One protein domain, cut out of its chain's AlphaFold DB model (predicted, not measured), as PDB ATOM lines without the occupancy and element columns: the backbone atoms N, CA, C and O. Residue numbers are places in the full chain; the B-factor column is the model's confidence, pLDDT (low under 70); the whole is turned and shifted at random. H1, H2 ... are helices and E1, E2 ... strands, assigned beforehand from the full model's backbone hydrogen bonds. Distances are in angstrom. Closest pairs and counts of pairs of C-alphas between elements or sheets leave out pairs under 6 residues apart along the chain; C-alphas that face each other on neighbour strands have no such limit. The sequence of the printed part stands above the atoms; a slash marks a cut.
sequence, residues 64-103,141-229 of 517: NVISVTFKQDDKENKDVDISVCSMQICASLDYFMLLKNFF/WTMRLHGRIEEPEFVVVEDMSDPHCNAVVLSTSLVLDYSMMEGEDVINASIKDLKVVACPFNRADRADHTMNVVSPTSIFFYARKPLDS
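Overview. This is residues 64 to 103 and 141 to 229 of the 517 residues of an uncharacterized protein of Schistocephalus solidus (UniProt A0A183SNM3). The domain is one long, twisted sheet with a bend along its length, a single layer in which E6, E7 and E8 run side by side from end to end. Beside E6, two shorter rows follow the same bend, E4 running on into E5 and E2 into E3, with E1 along E2; residues 96 to 103 of H1 stick out from the sheet, and little H2 lies at one end. The printed part has 129 residues with two named helices and eight named strands, in the order E1 E2 E3 H1 E4 E5 E6 E7 H2 E8, and is mostly strand. The sheet is branched and mixed, with parallel and antiparallel pairs. The whole is loose and elongated, with a radius of gyration of the C-alphas of 19.5 A and spans of 58 by 36 by 31 A.

Arrangement. E6, residues 166 to 180, has E4, residues 143 to 150, and E5, residues 153 to 157, on one side and E7, residues 184 to 200, on the other side. Its pairing is staggered: E5 is beside residues 167 to 171, E4 beside residues 173 to 180. E5, E6 and E7 form a meander, each strand the antiparallel neighbour of the one before; N 156 and O 168 are 2.8 A apart, N 177 and O 188 2.7 A, both within hydrogen-bond range. E4 is antiparallel to E6, with N 147 and O 176 at 2.7 A. E8, residues 211 to 226, an edge strand, is antiparallel to E7, with N 189 and O 221 at 2.8 A. E2, residues 78 to 85, is parallel to E4 at 6 degrees, with N 82 and O 146 at 2.8 A. E1, residues 66 to 72, forms an antiparallel hairpin with E2, with N 69 and O 81 at 2.8 A. E3, residues 88 to 91, is parallel to E5, with N 91 and O 155 at 2.8 A. E2 runs on into E3 at 72 degrees, and E4 into E5 at 58 degrees. H1, residues 93 to 103, is not on the sheet; its closest C-alpha pair with E5 is Leu 93 and Val 156, 7.4 A apart. H2, residues 206 to 209, only grazes the sheet; its closest C-alpha pair with E7 is Arg 206 and Cys 199, 5.8 A apart. Every O i to N i+4 pair of H1 is within hydrogen-bond range, and H2 is too short for one.

Along the chain. E7 is 47.8 A long, E8 44.6 A and E6 44.0 A. E2 measures 22.8 A, E4 22.7 A, E1 19.8 A and H1 15.2 A. E1 begins at C-alpha 66 (-31.481, -39.536, -8.816), and E8 ends at C-alpha 226 (-19.859, -58.687, -30.927).

Size, cuts and confidence. The C-alphas farthest apart, of Asp 74 and His 164, are 58.7 A apart. Residues 104 to 140 are not printed, and C-alphas 103 and 141 are 37.3 A apart across this cut, in the link from H1 to E4. Of the links that are printed whole, E5 to E6 is short and the others are tight. The mean pLDDT of the printed part is 85.8; residues 64, 207 and 208 are under 70.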
ATOM      1  N   ASN A  64     -37.095 -38.371  -5.882       63.12
ATOM      2  CA  ASN A  64     -35.642 -38.462  -5.776       63.12
ATOM      3  C   ASN A  64     -35.059 -37.931  -7.091       63.12
ATOM      4  O   ASN A  64     -35.387 -38.470  -8.141       63.12
ATOM      5  N   VAL A  65     -34.192 -36.913  -7.026       75.44
ATOM      6  CA  VAL A  65     -33.517 -36.340  -8.212       75.44
ATOM      7  C   VAL A  65     -32.736 -37.409  -8.975       75.44
ATOM      8  O   VAL A  65     -32.698 -37.394 -10.198       75.44
ATOM      9  N   ILE A  66     -32.145 -38.364  -8.251       84.75
ATOM     10  CA  ILE A  66     -31.481 -39.536  -8.816       84.75
ATOM     11  C   ILE A  66     -32.053 -40.771  -8.128       84.75
ATOM     12  O   ILE A  66     -31.986 -40.896  -6.900       84.75
ATOM     13  N   SER A  67     -32.596 -41.689  -8.915       83.44
ATOM     14  CA  SER A  67     -33.034 -43.002  -8.469       83.44
ATOM     15  C   SER A  67     -32.180 -44.057  -9.170       83.44
ATOM     16  O   SER A  67     -31.988 -44.008 -10.381       83.44
ATOM     17  N   VAL A  68     -31.594 -44.961  -8.386       88.88
ATOM     18  CA  VAL A  68     -30.809 -46.086  -8.900       88.88
ATOM     19  C   VAL A  68     -31.380 -47.350  -8.286       88.88
ATOM     20  O   VAL A  68     -31.350 -47.517  -7.064       88.88
ATOM     21  N   THR A  69     -31.898 -48.234  -9.126       87.00
ATOM     22  CA  THR A  69     -32.410 -49.543  -8.727       87.00
ATOM     23  C   THR A  69     -31.494 -50.610  -9.298       87.00
ATOM     24  O   THR A  69     -31.341 -50.721 -10.508       87.00
ATOM     25  N   PHE A  70     -30.892 -51.405  -8.420       91.75
ATOM     26  CA  PHE A  70     -30.076 -52.551  -8.802       91.75
ATOM     27  C   PHE A  70     -30.802 -53.833  -8.409       91.75
ATOM     28  O   PHE A  70     -31.168 -54.007  -7.245       91.75
ATOM     29  N   LYS A  71     -31.003 -54.729  -9.371       87.31
ATOM     30  CA  LYS A  71     -31.544 -56.069  -9.151       87.31
ATOM     31  C   LYS A  71     -30.535 -57.091  -9.640       87.31
ATOM     32  O   LYS A  71     -29.937 -56.919 -10.700       87.31
ATOM     33  N   GLN A  72     -30.353 -58.146  -8.856       89.38
ATOM     34  CA  GLN A  72     -29.514 -59.274  -9.226       89.38
ATOM     35  C   GLN A  72     -30.299 -60.566  -9.036       89.38
ATOM     36  O   GLN A  72     -30.808 -60.816  -7.944       89.38
ATOM     37  N   ASP A  73     -30.389 -61.361 -10.097       85.31
ATOM     38  CA  ASP A  73     -31.062 -62.661 -10.072       85.31
ATOM     39  C   ASP A  73     -30.142 -63.761  -9.521       85.31
ATOM     40  O   ASP A  73     -28.916 -63.631  -9.513       85.31
ATOM     41  N   ASP A  74     -30.726 -64.913  -9.168       80.62
ATOM     42  CA  ASP A  74     -30.011 -66.122  -8.717       80.62
ATOM     43  C   ASP A  74     -28.989 -66.658  -9.747       80.62
ATOM     44  O   ASP A  74     -28.120 -67.459  -9.412       80.62
ATOM     45  N   LYS A  75     -29.087 -66.211 -11.008       80.56
ATOM     46  CA  LYS A  75     -28.162 -66.522 -12.115       80.56
ATOM     47  C   LYS A  75     -27.058 -65.470 -12.310       80.56
ATOM     48  O   LYS A  75     -26.449 -65.427 -13.369       80.56
ATOM     49  N   GLU A  76     -26.849 -64.586 -11.336       82.00
ATOM     50  CA  GLU A  76     -25.905 -63.454 -11.388       82.00
ATOM     51  C   GLU A  76     -26.182 -62.399 -12.477       82.00
ATOM     52  O   GLU A  76     -25.366 -61.499 -12.684       82.00
ATOM     53  N   ASN A  77     -27.345 -62.451 -13.133       86.00
ATOM     54  CA  ASN A  77     -27.778 -61.413 -14.067       86.00
ATOM     55  C   ASN A  77     -28.064 -60.117 -13.319       86.00
ATOM     56  O   ASN A  77     -28.676 -60.144 -12.251       86.00
ATOM     57  N   LYS A  78     -27.635 -58.990 -13.886       88.25
ATOM     58  CA  LYS A  78     -27.739 -57.666 -13.269       88.25
ATOM     59  C   LYS A  78     -28.680 -56.789 -14.081       88.25
ATOM     60  O   LYS A  78     -28.476 -56.635 -15.280       88.25
ATOM     61  N   ASP A  79     -29.663 -56.184 -13.433       88.75
ATOM     62  CA  ASP A  79     -30.523 -55.155 -14.021       88.75
ATOM     63  C   ASP A  79     -30.327 -53.862 -13.231       88.75
ATOM     64  O   ASP A  79     -30.521 -53.825 -12.012       88.75
ATOM     65  N   VAL A  80     -29.871 -52.821 -13.919       91.31
ATOM     66  CA  VAL A  80     -29.560 -51.512 -13.351       91.31
ATOM     67  C   VAL A  80     -30.469 -50.491 -14.009       91.31
ATOM     68  O   VAL A  80     -30.362 -50.250 -15.203       91.31
ATOM     69  N   ASP A  81     -31.353 -49.883 -13.231       89.06
ATOM     70  CA  ASP A  81     -32.224 -48.802 -13.686       89.06
ATOM     71  C   ASP A  81     -31.776 -47.501 -13.022       89.06
ATOM     72  O   ASP A  81     -31.706 -47.417 -11.793       89.06
ATOM     73  N   ILE A  82     -31.404 -46.514 -13.830       89.50
ATOM     74  CA  ILE A  82     -30.921 -45.203 -13.412       89.50
ATOM     75  C   ILE A  82     -31.880 -44.166 -13.981       89.50
ATOM     76  O   ILE A  82     -31.914 -43.951 -15.189       89.50
ATOM     77  N   SER A  83     -32.607 -43.467 -13.116       86.62
ATOM     78  CA  SER A  83     -33.473 -42.359 -13.510       86.62
ATOM     79  C   SER A  83     -33.006 -41.060 -12.863       86.62
ATOM     80  O   SER A  83     -32.844 -40.980 -11.642       86.62
ATOM     81  N   VAL A  84     -32.828 -40.025 -13.672       86.50
ATOM     82  CA  VAL A  84     -32.523 -38.665 -13.236       86.50
ATOM     83  C   VAL A  84     -33.670 -37.765 -13.678       86.50
ATOM     84  O   VAL A  84     -33.968 -37.692 -14.867       86.50
ATOM     85  N   CYS A  85     -34.316 -37.093 -12.730       81.62
ATOM     86  CA  CYS A  85     -35.468 -36.229 -12.992       81.62
ATOM     87  C   CYS A  85     -35.228 -34.837 -12.401       81.62
ATOM     88  O   CYS A  85     -34.595 -34.706 -11.349       81.62
ATOM     89  N   SER A  86     -35.800 -33.812 -13.039       70.12
ATOM     90  CA  SER A  86     -35.876 -32.444 -12.500       70.12
ATOM     91  C   SER A  86     -34.506 -31.833 -12.171       70.12
ATOM     92  O   SER A  86     -34.302 -31.259 -11.099       70.12
ATOM     93  N   MET A  87     -33.549 -31.973 -13.092       77.12
ATOM     94  CA  MET A  87     -32.206 -31.415 -12.950       77.12
ATOM     95  C   MET A  87     -32.112 -30.066 -13.671       77.12
ATOM     96  O   MET A  87     -32.131 -30.022 -14.895       77.12
ATOM     97  N   GLN A  88     -31.953 -28.973 -12.923       81.31
ATOM     98  CA  GLN A  88     -31.582 -27.670 -13.482       81.31
ATOM     99  C   GLN A  88     -30.142 -27.349 -13.072       81.31
ATOM    100  O   GLN A  88     -29.837 -27.247 -11.882       81.31
ATOM    101  N   ILE A  89     -29.247 -27.201 -14.048       82.25
ATOM    102  CA  ILE A  89     -27.856 -26.806 -13.824       82.25
ATOM    103  C   ILE A  89     -27.666 -25.397 -14.359       82.25
ATOM    104  O   ILE A  89     -27.741 -25.172 -15.561       82.25
ATOM    105  N   CYS A  90     -27.367 -24.455 -13.471       81.25
ATOM    106  CA  CYS A  90     -26.875 -23.141 -13.867       81.25
ATOM    107  C   CYS A  90     -25.346 -23.161 -13.831       81.25
ATOM    108  O   CYS A  90     -24.755 -23.456 -12.791       81.25
ATOM    109  N   ALA A  91     -24.720 -22.865 -14.961       75.44
ATOM    110  CA  ALA A  91     -23.291 -22.963 -15.175       75.44
ATOM    111  C   ALA A  91     -22.697 -21.604 -15.546       75.44
ATOM    112  O   ALA A  91     -23.064 -21.030 -16.569       75.44
ATOM    113  N   SER A  92     -21.740 -21.123 -14.746       78.31
ATOM    114  CA  SER A  92     -20.694 -20.230 -15.252       78.31
ATOM    115  C   SER A  92     -19.490 -21.066 -15.602       78.31
ATOM    116  O   SER A  92     -19.006 -21.892 -14.820       78.31
ATOM    117  N   LEU A  93     -19.014 -20.854 -16.811       73.75
ATOM    118  CA  LEU A  93     -17.956 -21.663 -17.365       73.75
ATOM    119  C   LEU A  93     -16.606 -21.323 -16.738       73.75
ATOM    120  O   LEU A  93     -15.861 -22.232 -16.381       73.75
ATOM    121  N   ASP A  94     -16.380 -20.042 -16.440       73.31
ATOM    122  CA  ASP A  94     -15.222 -19.561 -15.682       73.31
ATOM    123  C   ASP A  94     -15.085 -20.255 -14.328       73.31
ATOM    124  O   ASP A  94     -14.012 -20.736 -13.963       73.31
ATOM    125  N   TYR A  95     -16.188 -20.378 -13.586       73.94
ATOM    126  CA  TYR A  95     -16.175 -21.036 -12.283       73.94
ATOM    127  C   TYR A  95     -15.880 -22.532 -12.405       73.94
ATOM    128  O   TYR A  95     -15.093 -23.072 -11.626       73.94
ATOM    129  N   PHE A  96     -16.473 -23.215 -13.389       74.75
ATOM    130  CA  PHE A  96     -16.188 -24.631 -13.620       74.75
ATOM    131  C   PHE A  96     -14.745 -24.875 -14.050       74.75
ATOM    132  O   PHE A  96     -14.134 -25.844 -13.593       74.75
ATOM    133  N   MET A  97     -14.175 -23.990 -14.866       74.62
ATOM    134  CA  MET A  97     -12.777 -24.076 -15.272       74.62
ATOM    135  C   MET A  97     -11.831 -23.788 -14.102       74.62
ATOM    136  O   MET A  97     -10.873 -24.537 -13.906       74.62
ATOM    137  N   LEU A  98     -12.145 -22.812 -13.243       75.19
ATOM    138  CA  LEU A  98     -11.427 -22.580 -11.984       75.19
ATOM    139  C   LEU A  98     -11.491 -23.796 -11.052       75.19
ATOM    140  O   LEU A  98     -10.467 -24.201 -10.501       75.19
ATOM    141  N   LEU A  99     -12.665 -24.416 -10.897       76.50
ATOM    142  CA  LEU A  99     -12.813 -25.646 -10.117       76.50
ATOM    143  C   LEU A  99     -11.989 -26.785 -10.717       76.50
ATOM    144  O   LEU A  99     -11.282 -27.469  -9.977       76.50
ATOM    145  N   LYS A 100     -12.046 -26.982 -12.040       75.75
ATOM    146  CA  LYS A 100     -11.239 -27.985 -12.743       75.75
ATOM    147  C   LYS A 100      -9.762 -27.777 -12.426       75.75
ATOM    148  O   LYS A 100      -9.114 -28.717 -11.980       75.75
ATOM    149  N   ASN A 101      -9.251 -26.562 -12.594       75.94
ATOM    150  CA  ASN A 101      -7.843 -26.254 -12.361       75.94
ATOM    151  C   ASN A 101      -7.470 -26.436 -10.886       75.94
ATOM    152  O   ASN A 101      -6.494 -27.114 -10.594       75.94
ATOM    153  N   PHE A 102      -8.301 -25.985  -9.944       76.69
ATOM    154  CA  PHE A 102      -8.077 -26.218  -8.515       76.69
ATOM    155  C   PHE A 102      -7.996 -27.713  -8.159       76.69
ATOM    156  O   PHE A 102      -7.133 -28.121  -7.382       76.69
ATOM    157  N   PHE A 103      -8.874 -28.551  -8.721       74.06
ATOM    158  CA  PHE A 103      -8.864 -29.992  -8.455       74.06
ATOM    159  C   PHE A 103      -7.750 -30.736  -9.194       74.06
ATOM    160  O   PHE A 103      -7.228 -31.711  -8.656       74.06
ATOM    161  N   TRP A 141     -22.558 -64.229 -17.135       78.50
ATOM    162  CA  TRP A 141     -23.509 -63.282 -16.547       78.50
ATOM    163  C   TRP A 141     -23.906 -62.233 -17.583       78.50
ATOM    164  O   TRP A 141     -23.082 -61.819 -18.400       78.50
ATOM    165  N   THR A 142     -25.162 -61.791 -17.529       87.31
ATOM    166  CA  THR A 142     -25.681 -60.707 -18.372       87.31
ATOM    167  C   THR A 142     -25.899 -59.442 -17.552       87.31
ATOM    168  O   THR A 142     -26.093 -59.495 -16.333       87.31
ATOM    169  N   MET A 143     -25.851 -58.286 -18.212       87.81
ATOM    170  CA  MET A 143     -26.152 -57.007 -17.577       87.81
ATOM    171  C   MET A 143     -27.033 -56.159 -18.470       87.81
ATOM    172  O   MET A 143     -26.702 -55.930 -19.627       87.81
ATOM    173  N   ARG A 144     -28.122 -55.649 -17.908       91.69
ATOM    174  CA  ARG A 144     -28.951 -54.629 -18.533       91.69
ATOM    175  C   ARG A 144     -28.833 -53.341 -17.733       91.69
ATOM    176  O   ARG A 144     -28.904 -53.357 -16.508       91.69
ATOM    177  N   LEU A 145     -28.614 -52.244 -18.435       92.38
ATOM    178  CA  LEU A 145     -28.563 -50.900 -17.892       92.38
ATOM    179  C   LEU A 145     -29.591 -50.058 -18.645       92.38
ATOM    180  O   LEU A 145     -29.432 -49.821 -19.839       92.38
ATOM    181  N   HIS A 146     -30.628 -49.620 -17.939       94.00
ATOM    182  CA  HIS A 146     -31.560 -48.598 -18.397       94.00
ATOM    183  C   HIS A 146     -31.177 -47.283 -17.725       94.00
ATOM    184  O   HIS A 146     -31.115 -47.193 -16.503       94.00
ATOM    185  N   GLY A 147     -30.863 -46.273 -18.519       91.06
ATOM    186  CA  GLY A 147     -30.558 -44.924 -18.079       91.06
ATOM    187  C   GLY A 147     -31.572 -43.960 -18.669       91.06
ATOM    188  O   GLY A 147     -31.796 -43.953 -19.877       91.06
ATOM    189  N   ARG A 148     -32.165 -43.115 -17.834       92.81
ATOM    190  CA  ARG A 148     -33.091 -42.075 -18.266       92.81
ATOM    191  C   ARG A 148     -32.773 -40.758 -17.583       92.81
ATOM    192  O   ARG A 148     -32.662 -40.710 -16.362       92.81
ATOM    193  N   ILE A 149     -32.670 -39.694 -18.365       90.25
ATOM    194  CA  ILE A 149     -32.579 -38.321 -17.876       90.25
ATOM    195  C   ILE A 149     -33.759 -37.555 -18.475       90.25
ATOM    196  O   ILE A 149     -33.811 -37.347 -19.687       90.25
ATOM    197  N   GLU A 150     -34.727 -37.204 -17.634       87.94
ATOM    198  CA  GLU A 150     -35.956 -36.519 -18.042       87.94
ATOM    199  C   GLU A 150     -35.812 -35.011 -17.831       87.94
ATOM    200  O   GLU A 150     -35.557 -34.557 -16.712       87.94
ATOM    201  N   GLU A 151     -35.962 -34.265 -18.929       83.44
ATOM    202  CA  GLU A 151     -35.965 -32.796 -18.985       83.44
ATOM    203  C   GLU A 151     -34.850 -32.086 -18.177       83.44
ATOM    204  O   GLU A 151     -35.143 -31.176 -17.394       83.44
ATOM    205  N   PRO A 152     -33.559 -32.448 -18.315       86.88
ATOM    206  CA  PRO A 152     -32.479 -31.610 -17.815       86.88
ATOM    207  C   PRO A 152     -32.490 -30.234 -18.487       86.88
ATOM    208  O   PRO A 152     -32.565 -30.125 -19.712       86.88
ATOM    209  N   GLU A 153     -32.346 -29.185 -17.681       86.19
ATOM    210  CA  GLU A 153     -32.193 -27.805 -18.139       86.19
ATOM    211  C   GLU A 153     -30.793 -27.304 -17.767       86.19
ATOM    212  O   GLU A 153     -30.462 -27.149 -16.589       86.19
ATOM    213  N   PHE A 154     -29.957 -27.042 -18.769       87.31
ATOM    214  CA  PHE A 154     -28.628 -26.465 -18.593       87.31
ATOM    215  C   PHE A 154     -28.666 -24.992 -18.995       87.31
ATOM    216  O   PHE A 154     -28.898 -24.671 -20.154       87.31
ATOM    217  N   VAL A 155     -28.429 -24.097 -18.041       88.12
ATOM    218  CA  VAL A 155     -28.384 -22.648 -18.249       88.12
ATOM    219  C   VAL A 155     -26.929 -22.211 -18.205       88.12
ATOM    220  O   VAL A 155     -26.320 -22.215 -17.137       88.12
ATOM    221  N   VAL A 156     -26.366 -21.847 -19.352       87.56
ATOM    222  CA  VAL A 156     -25.008 -21.308 -19.465       87.56
ATOM    223  C   VAL A 156     -25.097 -19.795 -19.571       87.56
ATOM    224  O   VAL A 156     -25.759 -19.275 -20.465       87.56
ATOM    225  N   VAL A 157     -24.470 -19.093 -18.635       86.94
ATOM    226  CA  VAL A 157     -24.536 -17.627 -18.535       86.94
ATOM    227  C   VAL A 157     -23.289 -17.009 -19.167       86.94
ATOM    228  O   VAL A 157     -22.203 -17.557 -18.989       86.94
ATOM    229  N   GLU A 158     -23.449 -15.895 -19.889       82.44
ATOM    230  CA  GLU A 158     -22.341 -15.153 -20.512       82.44
ATOM    231  C   GLU A 158     -21.394 -14.556 -19.459       82.44
ATOM    232  O   GLU A 158     -20.216 -14.894 -19.441       82.44
ATOM    233  N   ASP A 159     -21.919 -13.737 -18.544       79.94
ATOM    234  CA  ASP A 159     -21.171 -13.169 -17.418       79.94
ATOM    235  C   ASP A 159     -22.065 -13.126 -16.173       79.94
ATOM    236  O   ASP A 159     -23.156 -12.565 -16.194       79.94
ATOM    237  N   MET A 160     -21.620 -13.725 -15.066       75.25
ATOM    238  CA  MET A 160     -22.364 -13.687 -13.798       75.25
ATOM    239  C   MET A 160     -22.243 -12.350 -13.054       75.25
ATOM    240  O   MET A 160     -22.956 -12.142 -12.070       75.25
ATOM    241  N   SER A 161     -21.338 -11.471 -13.476       78.38
ATOM    242  CA  SER A 161     -21.104 -10.165 -12.853       78.38
ATOM    243  C   SER A 161     -22.202  -9.160 -13.198       78.38
ATOM    244  O   SER A 161     -22.507  -8.288 -12.381       78.38
ATOM    245  N   ASP A 162     -22.818  -9.302 -14.375       80.19
ATOM    246  CA  ASP A 162     -23.902  -8.446 -14.849       80.19
ATOM    247  C   ASP A 162     -25.278  -9.123 -14.656       80.19
ATOM    248  O   ASP A 162     -25.529 -10.189 -15.221       80.19
ATOM    249  N   PRO A 163     -26.208  -8.532 -13.879       74.44
ATOM    250  CA  PRO A 163     -27.565  -9.060 -13.725       74.44
ATOM    251  C   PRO A 163     -28.424  -9.003 -15.003       74.44
ATOM    252  O   PRO A 163     -29.451  -9.685 -15.053       74.44
ATOM    253  N   HIS A 164     -28.038  -8.212 -16.010       79.62
ATOM    254  CA  HIS A 164     -28.742  -8.080 -17.293       79.62
ATOM    255  C   HIS A 164     -28.104  -8.891 -18.431       79.62
ATOM    256  O   HIS A 164     -28.487  -8.733 -19.587       79.62
ATOM    257  N   CYS A 165     -27.184  -9.803 -18.114       83.69
ATOM    258  CA  CYS A 165     -26.496 -10.614 -19.109       83.69
ATOM    259  C   CYS A 165     -27.415 -11.596 -19.857       83.69
ATOM    260  O   CYS A 165     -28.497 -11.987 -19.398       83.69
ATOM    261  N   ASN A 166     -26.934 -12.066 -21.008       86.31
ATOM    262  CA  ASN A 166     -27.579 -13.121 -21.776       86.31
ATOM    263  C   ASN A 166     -27.182 -14.516 -21.274       86.31
ATOM    264  O   ASN A 166     -26.117 -14.739 -20.693       86.31
ATOM    265  N   ALA A 167     -28.063 -15.482 -21.519       88.44
ATOM    266  CA  ALA A 167     -27.848 -16.882 -21.208       88.44
ATOM    267  C   ALA A 167     -28.333 -17.782 -22.350       88.44
ATOM    268  O   ALA A 167     -29.290 -17.482 -23.066       88.44
ATOM    269  N   VAL A 168     -27.680 -18.929 -22.483       90.31
ATOM    270  CA  VAL A 168     -28.068 -19.996 -23.400       90.31
ATOM    271  C   VAL A 168     -28.608 -21.154 -22.578       90.31
ATOM    272  O   VAL A 168     -27.928 -21.687 -21.703       90.31
ATOM    273  N   VAL A 169     -29.850 -21.534 -22.851       90.56
ATOM    274  CA  VAL A 169     -30.546 -22.637 -22.195       90.56
ATOM    275  C   VAL A 169     -30.612 -23.824 -23.144       90.56
ATOM    276  O   VAL A 169     -31.171 -23.731 -24.235       90.56
ATOM    277  N   LEU A 170     -30.055 -24.948 -22.712       91.75
ATOM    278  CA  LEU A 170     -30.115 -26.237 -23.384       91.75
ATOM    279  C   LEU A 170     -31.074 -27.144 -22.610       91.75
ATOM    280  O   LEU A 170     -30.861 -27.416 -21.429       91.75
ATOM    281  N   SER A 171     -32.099 -27.641 -23.290       91.88
ATOM    282  CA  SER A 171     -33.023 -28.642 -22.762       91.88
ATOM    283  C   SER A 171     -33.057 -29.851 -23.683       91.88
ATOM    284  O   SER A 171     -33.050 -29.700 -24.903       91.88
ATOM    285  N   THR A 172     -33.094 -31.048 -23.116       92.88
ATOM    286  CA  THR A 172     -33.147 -32.304 -23.872       92.88
ATOM    287  C   THR A 172     -33.658 -33.409 -22.962       92.88
ATOM    288  O   THR A 172     -33.581 -33.256 -21.757       92.88
ATOM    289  N   SER A 173     -34.124 -34.534 -23.496       93.12
ATOM    290  CA  SER A 173     -34.315 -35.777 -22.743       93.12
ATOM    291  C   SER A 173     -33.385 -36.867 -23.269       93.12
ATOM    292  O   SER A 173     -33.258 -37.035 -24.479       93.12
ATOM    293  N   LEU A 174     -32.750 -37.628 -22.379       93.31
ATOM    294  CA  LEU A 174     -31.831 -38.709 -22.743       93.31
ATOM    295  C   LEU A 174     -32.392 -40.056 -22.292       93.31
ATOM    296  O   LEU A 174     -32.784 -40.225 -21.138       93.31
ATOM    297  N   VAL A 175     -32.359 -41.038 -23.187       95.12
ATOM    298  CA  VAL A 175     -32.591 -42.450 -22.867       95.12
ATOM    299  C   VAL A 175     -31.389 -43.247 -23.353       95.12
ATOM    300  O   VAL A 175     -30.958 -43.068 -24.488       95.12
ATOM    301  N   LEU A 176     -30.854 -44.109 -22.497       94.81
ATOM    302  CA  LEU A 176     -29.750 -45.015 -22.781       94.81
ATOM    303  C   LEU A 176     -30.147 -46.424 -22.346       94.81
ATOM    304  O   LEU A 176     -30.354 -46.683 -21.168       94.81
ATOM    305  N   ASP A 177     -30.181 -47.342 -23.291       95.06
ATOM    306  CA  ASP A 177     -30.375 -48.766 -23.086       95.06
ATOM    307  C   ASP A 177     -29.092 -49.498 -23.467       95.06
ATOM    308  O   ASP A 177     -28.715 -49.568 -24.637       95.06
ATOM    309  N   TYR A 178     -28.415 -50.066 -22.478       94.38
ATOM    310  CA  TYR A 178     -27.238 -50.898 -22.679       94.38
ATOM    311  C   TYR A 178     -27.535 -52.330 -22.240       94.38
ATOM    312  O   TYR A 178     -28.006 -52.573 -21.131       94.38
ATOM    313  N   SER A 179     -27.274 -53.294 -23.117       92.56
ATOM    314  CA  SER A 179     -27.498 -54.717 -22.867       92.56
ATOM    315  C   SER A 179     -26.238 -55.510 -23.190       92.56
ATOM    316  O   SER A 179     -25.857 -55.631 -24.349       92.56
ATOM    317  N   MET A 180     -25.609 -56.067 -22.160       88.81
ATOM    318  CA  MET A 180     -24.481 -56.987 -22.254       88.81
ATOM    319  C   MET A 180     -25.011 -58.424 -22.270       88.81
ATOM    320  O   MET A 180     -25.519 -58.908 -21.251       88.81
ATOM    321  N   MET A 181     -24.903 -59.098 -23.414       87.12
ATOM    322  CA  MET A 181     -25.278 -60.507 -23.575       87.12
ATOM    323  C   MET A 181     -24.028 -61.393 -23.697       87.12
ATOM    324  O   MET A 181     -22.898 -60.909 -23.715       87.12
ATOM    325  N   GLU A 182     -24.206 -62.713 -23.770       80.88
ATOM    326  CA  GLU A 182     -23.074 -63.656 -23.832       80.88
ATOM    327  C   GLU A 182     -22.261 -63.552 -25.137       80.88
ATOM    328  O   GLU A 182     -21.085 -63.914 -25.149       80.88
ATOM    329  N   GLY A 183     -22.872 -63.064 -26.225       82.75
ATOM    330  CA  GLY A 183     -22.257 -62.994 -27.557       82.75
ATOM    331  C   GLY A 183     -22.060 -61.585 -28.126       82.75
ATOM    332  O   GLY A 183     -21.142 -61.379 -28.919       82.75
ATOM    333  N   GLU A 184     -22.880 -60.613 -27.729       89.06
ATOM    334  CA  GLU A 184     -22.769 -59.224 -28.181       89.06
ATOM    335  C   GLU A 184     -23.232 -58.246 -27.102       89.06
ATOM    336  O   GLU A 184     -24.120 -58.545 -26.299       89.06
ATOM    337  N   ASP A 185     -22.637 -57.060 -27.122       90.25
ATOM    338  CA  ASP A 185     -23.098 -55.909 -26.365       90.25
ATOM    339  C   ASP A 185     -23.914 -55.020 -27.311       90.25
ATOM    340  O   ASP A 185     -23.468 -54.694 -28.413       90.25
ATOM    341  N   VAL A 186     -25.112 -54.618 -26.897       94.31
ATOM    342  CA  VAL A 186     -26.002 -53.745 -27.670       94.31
ATOM    343  C   VAL A 186     -26.195 -52.437 -26.918       94.31
ATOM    344  O   VAL A 186     -26.482 -52.434 -25.722       94.31
ATOM    345  N   ILE A 187     -26.051 -51.329 -27.637       94.81
ATOM    346  CA  ILE A 187     -26.228 -49.969 -27.139       94.81
ATOM    347  C   ILE A 187     -27.317 -49.310 -27.974       94.81
ATOM    348  O   ILE A 187     -27.233 -49.264 -29.199       94.81
ATOM    349  N   ASN A 188     -28.336 -48.784 -27.319       96.50
ATOM    350  CA  ASN A 188     -29.337 -47.933 -27.933       96.50
ATOM    351  C   ASN A 188     -29.417 -46.657 -27.104       96.50
ATOM    352  O   ASN A 188     -29.624 -46.717 -25.899       96.50
ATOM    353  N   ALA A 189     -29.209 -45.507 -27.723       95.75
ATOM    354  CA  ALA A 189     -29.324 -44.226 -27.057       95.75
ATOM    355  C   ALA A 189     -30.173 -43.289 -27.907       95.75
ATOM    356  O   ALA A 189     -30.054 -43.252 -29.128       95.75
ATOM    357  N   SER A 190     -31.029 -42.510 -27.262       96.62
ATOM    358  CA  SER A 190     -31.802 -41.477 -27.936       96.62
ATOM    359  C   SER A 190     -31.741 -40.187 -27.147       96.62
ATOM    360  O   SER A 190     -32.033 -40.175 -25.949       96.62
ATOM    361  N   ILE A 191     -31.420 -39.111 -27.847       95.94
ATOM    362  CA  ILE A 191     -31.560 -37.740 -27.386       95.94
ATOM    363  C   ILE A 191     -32.857 -37.237 -28.012       95.94
ATOM    364  O   ILE A 191     -32.985 -37.239 -29.231       95.94
ATOM    365  N   LYS A 192     -33.838 -36.871 -27.196       94.38
ATOM    366  CA  LYS A 192     -35.140 -36.365 -27.640       94.38
ATOM    367  C   LYS A 192     -35.301 -34.913 -27.243       94.38
ATOM    368  O   LYS A 192     -34.778 -34.500 -26.206       94.38
ATOM    369  N   ASP A 193     -36.050 -34.178 -28.054       92.81
ATOM    370  CA  ASP A 193     -36.413 -32.782 -27.807       92.81
ATOM    371  C   ASP A 193     -35.200 -31.896 -27.477       92.81
ATOM    372  O   ASP A 193     -35.272 -31.017 -26.618       92.81
ATOM    373  N   LEU A 194     -34.069 -32.142 -28.153       93.69
ATOM    374  CA  LEU A 194     -32.878 -31.309 -28.066       93.69
ATOM    375  C   LEU A 194     -33.234 -29.911 -28.566       93.69
ATOM    376  O   LEU A 194     -33.470 -29.708 -29.755       93.69
ATOM    377  N   LYS A 195     -33.271 -28.956 -27.647       93.75
ATOM    378  CA  LYS A 195     -33.658 -27.575 -27.902       93.75
ATOM    379  C   LYS A 195     -32.644 -26.648 -27.254       93.75
ATOM    380  O   LYS A 195     -32.292 -26.815 -26.087       93.75
ATOM    381  N   VAL A 196     -32.215 -25.645 -28.010       93.88
ATOM    382  CA  VAL A 196     -31.320 -24.590 -27.526       93.88
ATOM    383  C   VAL A 196     -32.020 -23.258 -27.685       93.88
ATOM    384  O   VAL A 196     -32.589 -22.963 -28.735       93.88
ATOM    385  N   VAL A 197     -31.989 -22.452 -26.635       92.12
ATOM    386  CA  VAL A 197     -32.683 -21.175 -26.554       92.12
ATOM    387  C   VAL A 197     -31.712 -20.118 -26.055       92.12
ATOM    388  O   VAL A 197     -31.045 -20.330 -25.050       92.12
ATOM    389  N   ALA A 198     -31.651 -18.978 -26.733       90.31
ATOM    390  CA  ALA A 198     -30.961 -17.796 -26.236       90.31
ATOM    391  C   ALA A 198     -31.989 -16.871 -25.579       90.31
ATOM    392  O   ALA A 198     -33.027 -16.566 -26.171       90.31
ATOM    393  N   CYS A 199     -31.727 -16.458 -24.344       88.56
ATOM    394  CA  CYS A 199     -32.610 -15.570 -23.599       88.56
ATOM    395  C   CYS A 199     -31.827 -14.741 -22.571       88.56
ATOM    396  O   CYS A 199     -30.796 -15.207 -22.080       88.56
ATOM    397  N   PRO A 200     -32.339 -13.577 -22.147       86.06
ATOM    398  CA  PRO A 200     -31.795 -12.873 -20.993       86.06
ATOM    399  C   PRO A 200     -31.783 -13.764 -19.744       86.06
ATOM    400  O   PRO A 200     -32.706 -14.556 -19.498       86.06
ATOM    401  N   PHE A 201     -30.741 -13.635 -18.922       83.06
ATOM    402  CA  PHE A 201     -30.616 -14.406 -17.688       83.06
ATOM    403  C   PHE A 201     -31.783 -14.112 -16.739       83.06
ATOM    404  O   PHE A 201     -32.384 -15.050 -16.187       83.06
ATOM    405  N   ASN A 202     -32.161 -12.833 -16.624       79.38
ATOM    406  CA  ASN A 202     -33.302 -12.389 -15.839       79.38
ATOM    407  C   ASN A 202     -34.605 -13.026 -16.341       79.38
ATOM    408  O   ASN A 202     -35.052 -12.800 -17.463       79.38
ATOM    409  N   ARG A 203     -35.259 -13.801 -15.468       75.44
ATOM    410  CA  ARG A 203     -36.488 -14.536 -15.799       75.44
ATOM    411  C   ARG A 203     -37.655 -13.625 -16.189       75.44
ATOM    412  O   ARG A 203     -38.520 -14.082 -16.928       75.44
ATOM    413  N   ALA A 204     -37.681 -12.380 -15.708       74.19
ATOM    414  CA  ALA A 204     -38.746 -11.429 -16.024       74.19
ATOM    415  C   ALA A 204     -38.732 -10.994 -17.501       74.19
ATOM    416  O   ALA A 204     -39.793 -10.857 -18.101       74.19
ATOM    417  N   ASP A 205     -37.542 -10.869 -18.095       73.19
ATOM    418  CA  ASP A 205     -37.355 -10.311 -19.442       73.19
ATOM    419  C   ASP A 205     -37.413 -11.387 -20.544       73.19
ATOM    420  O   ASP A 205     -37.454 -11.084 -21.739       73.19
ATOM    421  N   ARG A 206     -37.469 -12.671 -20.149       78.69
ATOM    422  CA  ARG A 206     -37.495 -13.817 -21.074       78.69
ATOM    423  C   ARG A 206     -38.729 -13.840 -21.968       78.69
ATOM    424  O   ARG A 206     -38.623 -14.306 -23.094       78.69
ATOM    425  N   ALA A 207     -39.887 -13.382 -21.500       69.00
ATOM    426  CA  ALA A 207     -41.129 -13.514 -22.267       69.00
ATOM    427  C   ALA A 207     -41.052 -12.822 -23.641       69.00
ATOM    428  O   ALA A 207     -41.561 -13.366 -24.619       69.00
ATOM    429  N   ASP A 208     -40.348 -11.690 -23.712       69.19
ATOM    430  CA  ASP A 208     -40.305 -10.844 -24.907       69.19
ATOM    431  C   ASP A 208     -39.015 -11.017 -25.732       69.19
ATOM    432  O   ASP A 208     -39.025 -10.767 -26.935       69.19
ATOM    433  N   HIS A 209     -37.917 -11.486 -25.122       73.50
ATOM    434  CA  HIS A 209     -36.581 -11.534 -25.748       73.50
ATOM    435  C   HIS A 209     -36.002 -12.953 -25.872       73.50
ATOM    436  O   HIS A 209     -34.791 -13.135 -25.991       73.50
ATOM    437  N   THR A 210     -36.850 -13.982 -25.821       83.94
ATOM    438  CA  THR A 210     -36.414 -15.372 -26.005       83.94
ATOM    439  C   THR A 210     -36.427 -15.767 -27.476       83.94
ATOM    440  O   THR A 210     -37.460 -15.684 -28.139       83.94
ATOM    441  N   MET A 211     -35.307 -16.298 -27.960       84.94
ATOM    442  CA  MET A 211     -35.169 -16.803 -29.320       84.94
ATOM    443  C   MET A 211     -34.748 -18.274 -29.312       84.94
ATOM    444  O   MET A 211     -33.804 -18.668 -28.626       84.94
ATOM    445  N   ASN A 212     -35.453 -19.110 -30.079       88.81
ATOM    446  CA  ASN A 212     -35.075 -20.513 -30.243       88.81
ATOM    447  C   ASN A 212     -33.909 -20.596 -31.230       88.81
ATOM    448  O   ASN A 212     -34.084 -20.285 -32.405       88.81
ATOM    449  N   VAL A 213     -32.747 -21.024 -30.742       93.19
ATOM    450  CA  VAL A 213     -31.533 -21.184 -31.547       93.19
ATOM    451  C   VAL A 213     -31.541 -22.515 -32.272       93.19
ATOM    452  O   VAL A 213     -31.274 -22.569 -33.460       93.19
ATOM    453  N   VAL A 214     -31.883 -23.590 -31.564       95.00
ATOM    454  CA  VAL A 214     -32.064 -24.921 -32.145       95.00
ATOM    455  C   VAL A 214     -33.499 -25.334 -31.878       95.00
ATOM    456  O   VAL A 214     -33.934 -25.374 -30.721       95.00
ATOM    457  N   SER A 215     -34.243 -25.608 -32.948       93.38
ATOM    458  CA  SER A 215     -35.592 -26.166 -32.822       93.38
ATOM    459  C   SER A 215     -35.524 -27.560 -32.185       93.38
ATOM    460  O   SER A 215     -34.500 -28.220 -32.332       93.38
ATOM    461  N   PRO A 216     -36.571 -28.030 -31.481       94.62
ATOM    462  CA  PRO A 216     -36.567 -29.359 -30.873       94.62
ATOM    463  C   PRO A 216     -36.267 -30.453 -31.904       94.62
ATOM    464  O   PRO A 216     -37.028 -30.631 -32.853       94.62
ATOM    465  N   THR A 217     -35.160 -31.169 -31.721       94.44
ATOM    466  CA  THR A 217     -34.710 -32.235 -32.631       94.44
ATOM    467  C   THR A 217     -34.365 -33.503 -31.862       94.44
ATOM    468  O   THR A 217     -34.154 -33.476 -30.648       94.44
ATOM    469  N   SER A 218     -34.373 -34.645 -32.549       96.12
ATOM    470  CA  SER A 218     -34.060 -35.939 -31.940       96.12
ATOM    471  C   SER A 218     -32.905 -36.618 -32.660       96.12
ATOM    472  O   SER A 218     -32.836 -36.612 -33.886       96.12
ATOM    473  N   ILE A 219     -32.017 -37.220 -31.876       96.56
ATOM    474  CA  ILE A 219     -30.839 -37.946 -32.342       96.56
ATOM    475  C   ILE A 219     -30.957 -39.375 -31.843       96.56
ATOM    476  O   ILE A 219     -31.141 -39.611 -30.646       96.56
ATOM    477  N   PHE A 220     -30.830 -40.329 -32.755       97.12
ATOM    478  CA  PHE A 220     -30.878 -41.747 -32.443       97.12
ATOM    479  C   PHE A 220     -29.514 -42.364 -32.694       97.12
ATOM    480  O   PHE A 220     -28.945 -42.222 -33.771       97.12
ATOM    481  N   PHE A 221     -29.002 -43.068 -31.697       96.50
ATOM    482  CA  PHE A 221     -27.762 -43.809 -31.773       96.50
ATOM    483  C   PHE A 221     -28.030 -45.276 -31.489       96.50
ATOM    484  O   PHE A 221     -28.622 -45.643 -30.476       96.50
ATOM    485  N   TYR A 222     -27.537 -46.123 -32.373       96.19
ATOM    486  CA  TYR A 222     -27.604 -47.558 -32.217       96.19
ATOM    487  C   TYR A 222     -26.228 -48.146 -32.450       96.19
ATOM    488  O   TYR A 222     -25.586 -47.800 -33.432       96.19
ATOM    489  N   ALA A 223     -25.773 -49.048 -31.589       93.44
ATOM    490  CA  ALA A 223     -24.526 -49.756 -31.807       93.44
ATOM    491  C   ALA A 223     -24.563 -51.189 -31.284       93.44
ATOM    492  O   ALA A 223     -25.251 -51.514 -30.316       93.44
ATOM    493  N   ARG A 224     -23.783 -52.053 -31.929       92.31
ATOM    494  CA  ARG A 224     -23.532 -53.430 -31.512       92.31
ATOM    495  C   ARG A 224     -22.038 -53.686 -31.459       92.31
ATOM    496  O   ARG A 224     -21.297 -53.240 -32.333       92.31
ATOM    497  N   LYS A 225     -21.607 -54.449 -30.467       90.38
ATOM    498  CA  LYS A 225     -20.233 -54.916 -30.320       90.38
ATOM    499  C   LYS A 225     -20.239 -56.422 -30.057       90.38
ATOM    500  O   LYS A 225     -20.445 -56.840 -28.918       90.38
ATOM    501  N   PRO A 226     -20.043 -57.249 -31.094       88.50
ATOM    502  CA  PRO A 226     -19.859 -58.687 -30.927       88.50
ATOM    503  C   PRO A 226     -18.589 -59.004 -30.121       88.50
ATOM    504  O   PRO A 226     -17.620 -58.252 -30.179       88.50
ATOM    505  N   LEU A 227     -18.560 -60.136 -29.410       78.75
ATOM    506  CA  LEU A 227     -17.441 -60.520 -28.530       78.75
ATOM    507  C   LEU A 227     -16.077 -60.631 -29.241       78.75
ATOM    508  O   LEU A 227     -15.044 -60.411 -28.613       78.75
ATOM    509  N   ASP A 228     -16.095 -60.991 -30.524       74.06
ATOM    510  CA  ASP A 228     -14.917 -61.218 -31.378       74.06
ATOM    511  C   ASP A 228     -14.709 -60.089 -32.405       74.06
ATOM    512  O   ASP A 228     -13.913 -60.198 -33.334       74.06
ATOM    513  N   SER A 229     -15.480 -59.002 -32.295       80.62
ATOM    514  CA  SER A 229     -15.480 -57.926 -33.283       80.62
ATOM    515  C   SER A 229     -15.540 -56.543 -32.638       80.62
ATOM    516  O   SER A 229     -15.500 -56.371 -31.418       80.62
TER     517      SER A 229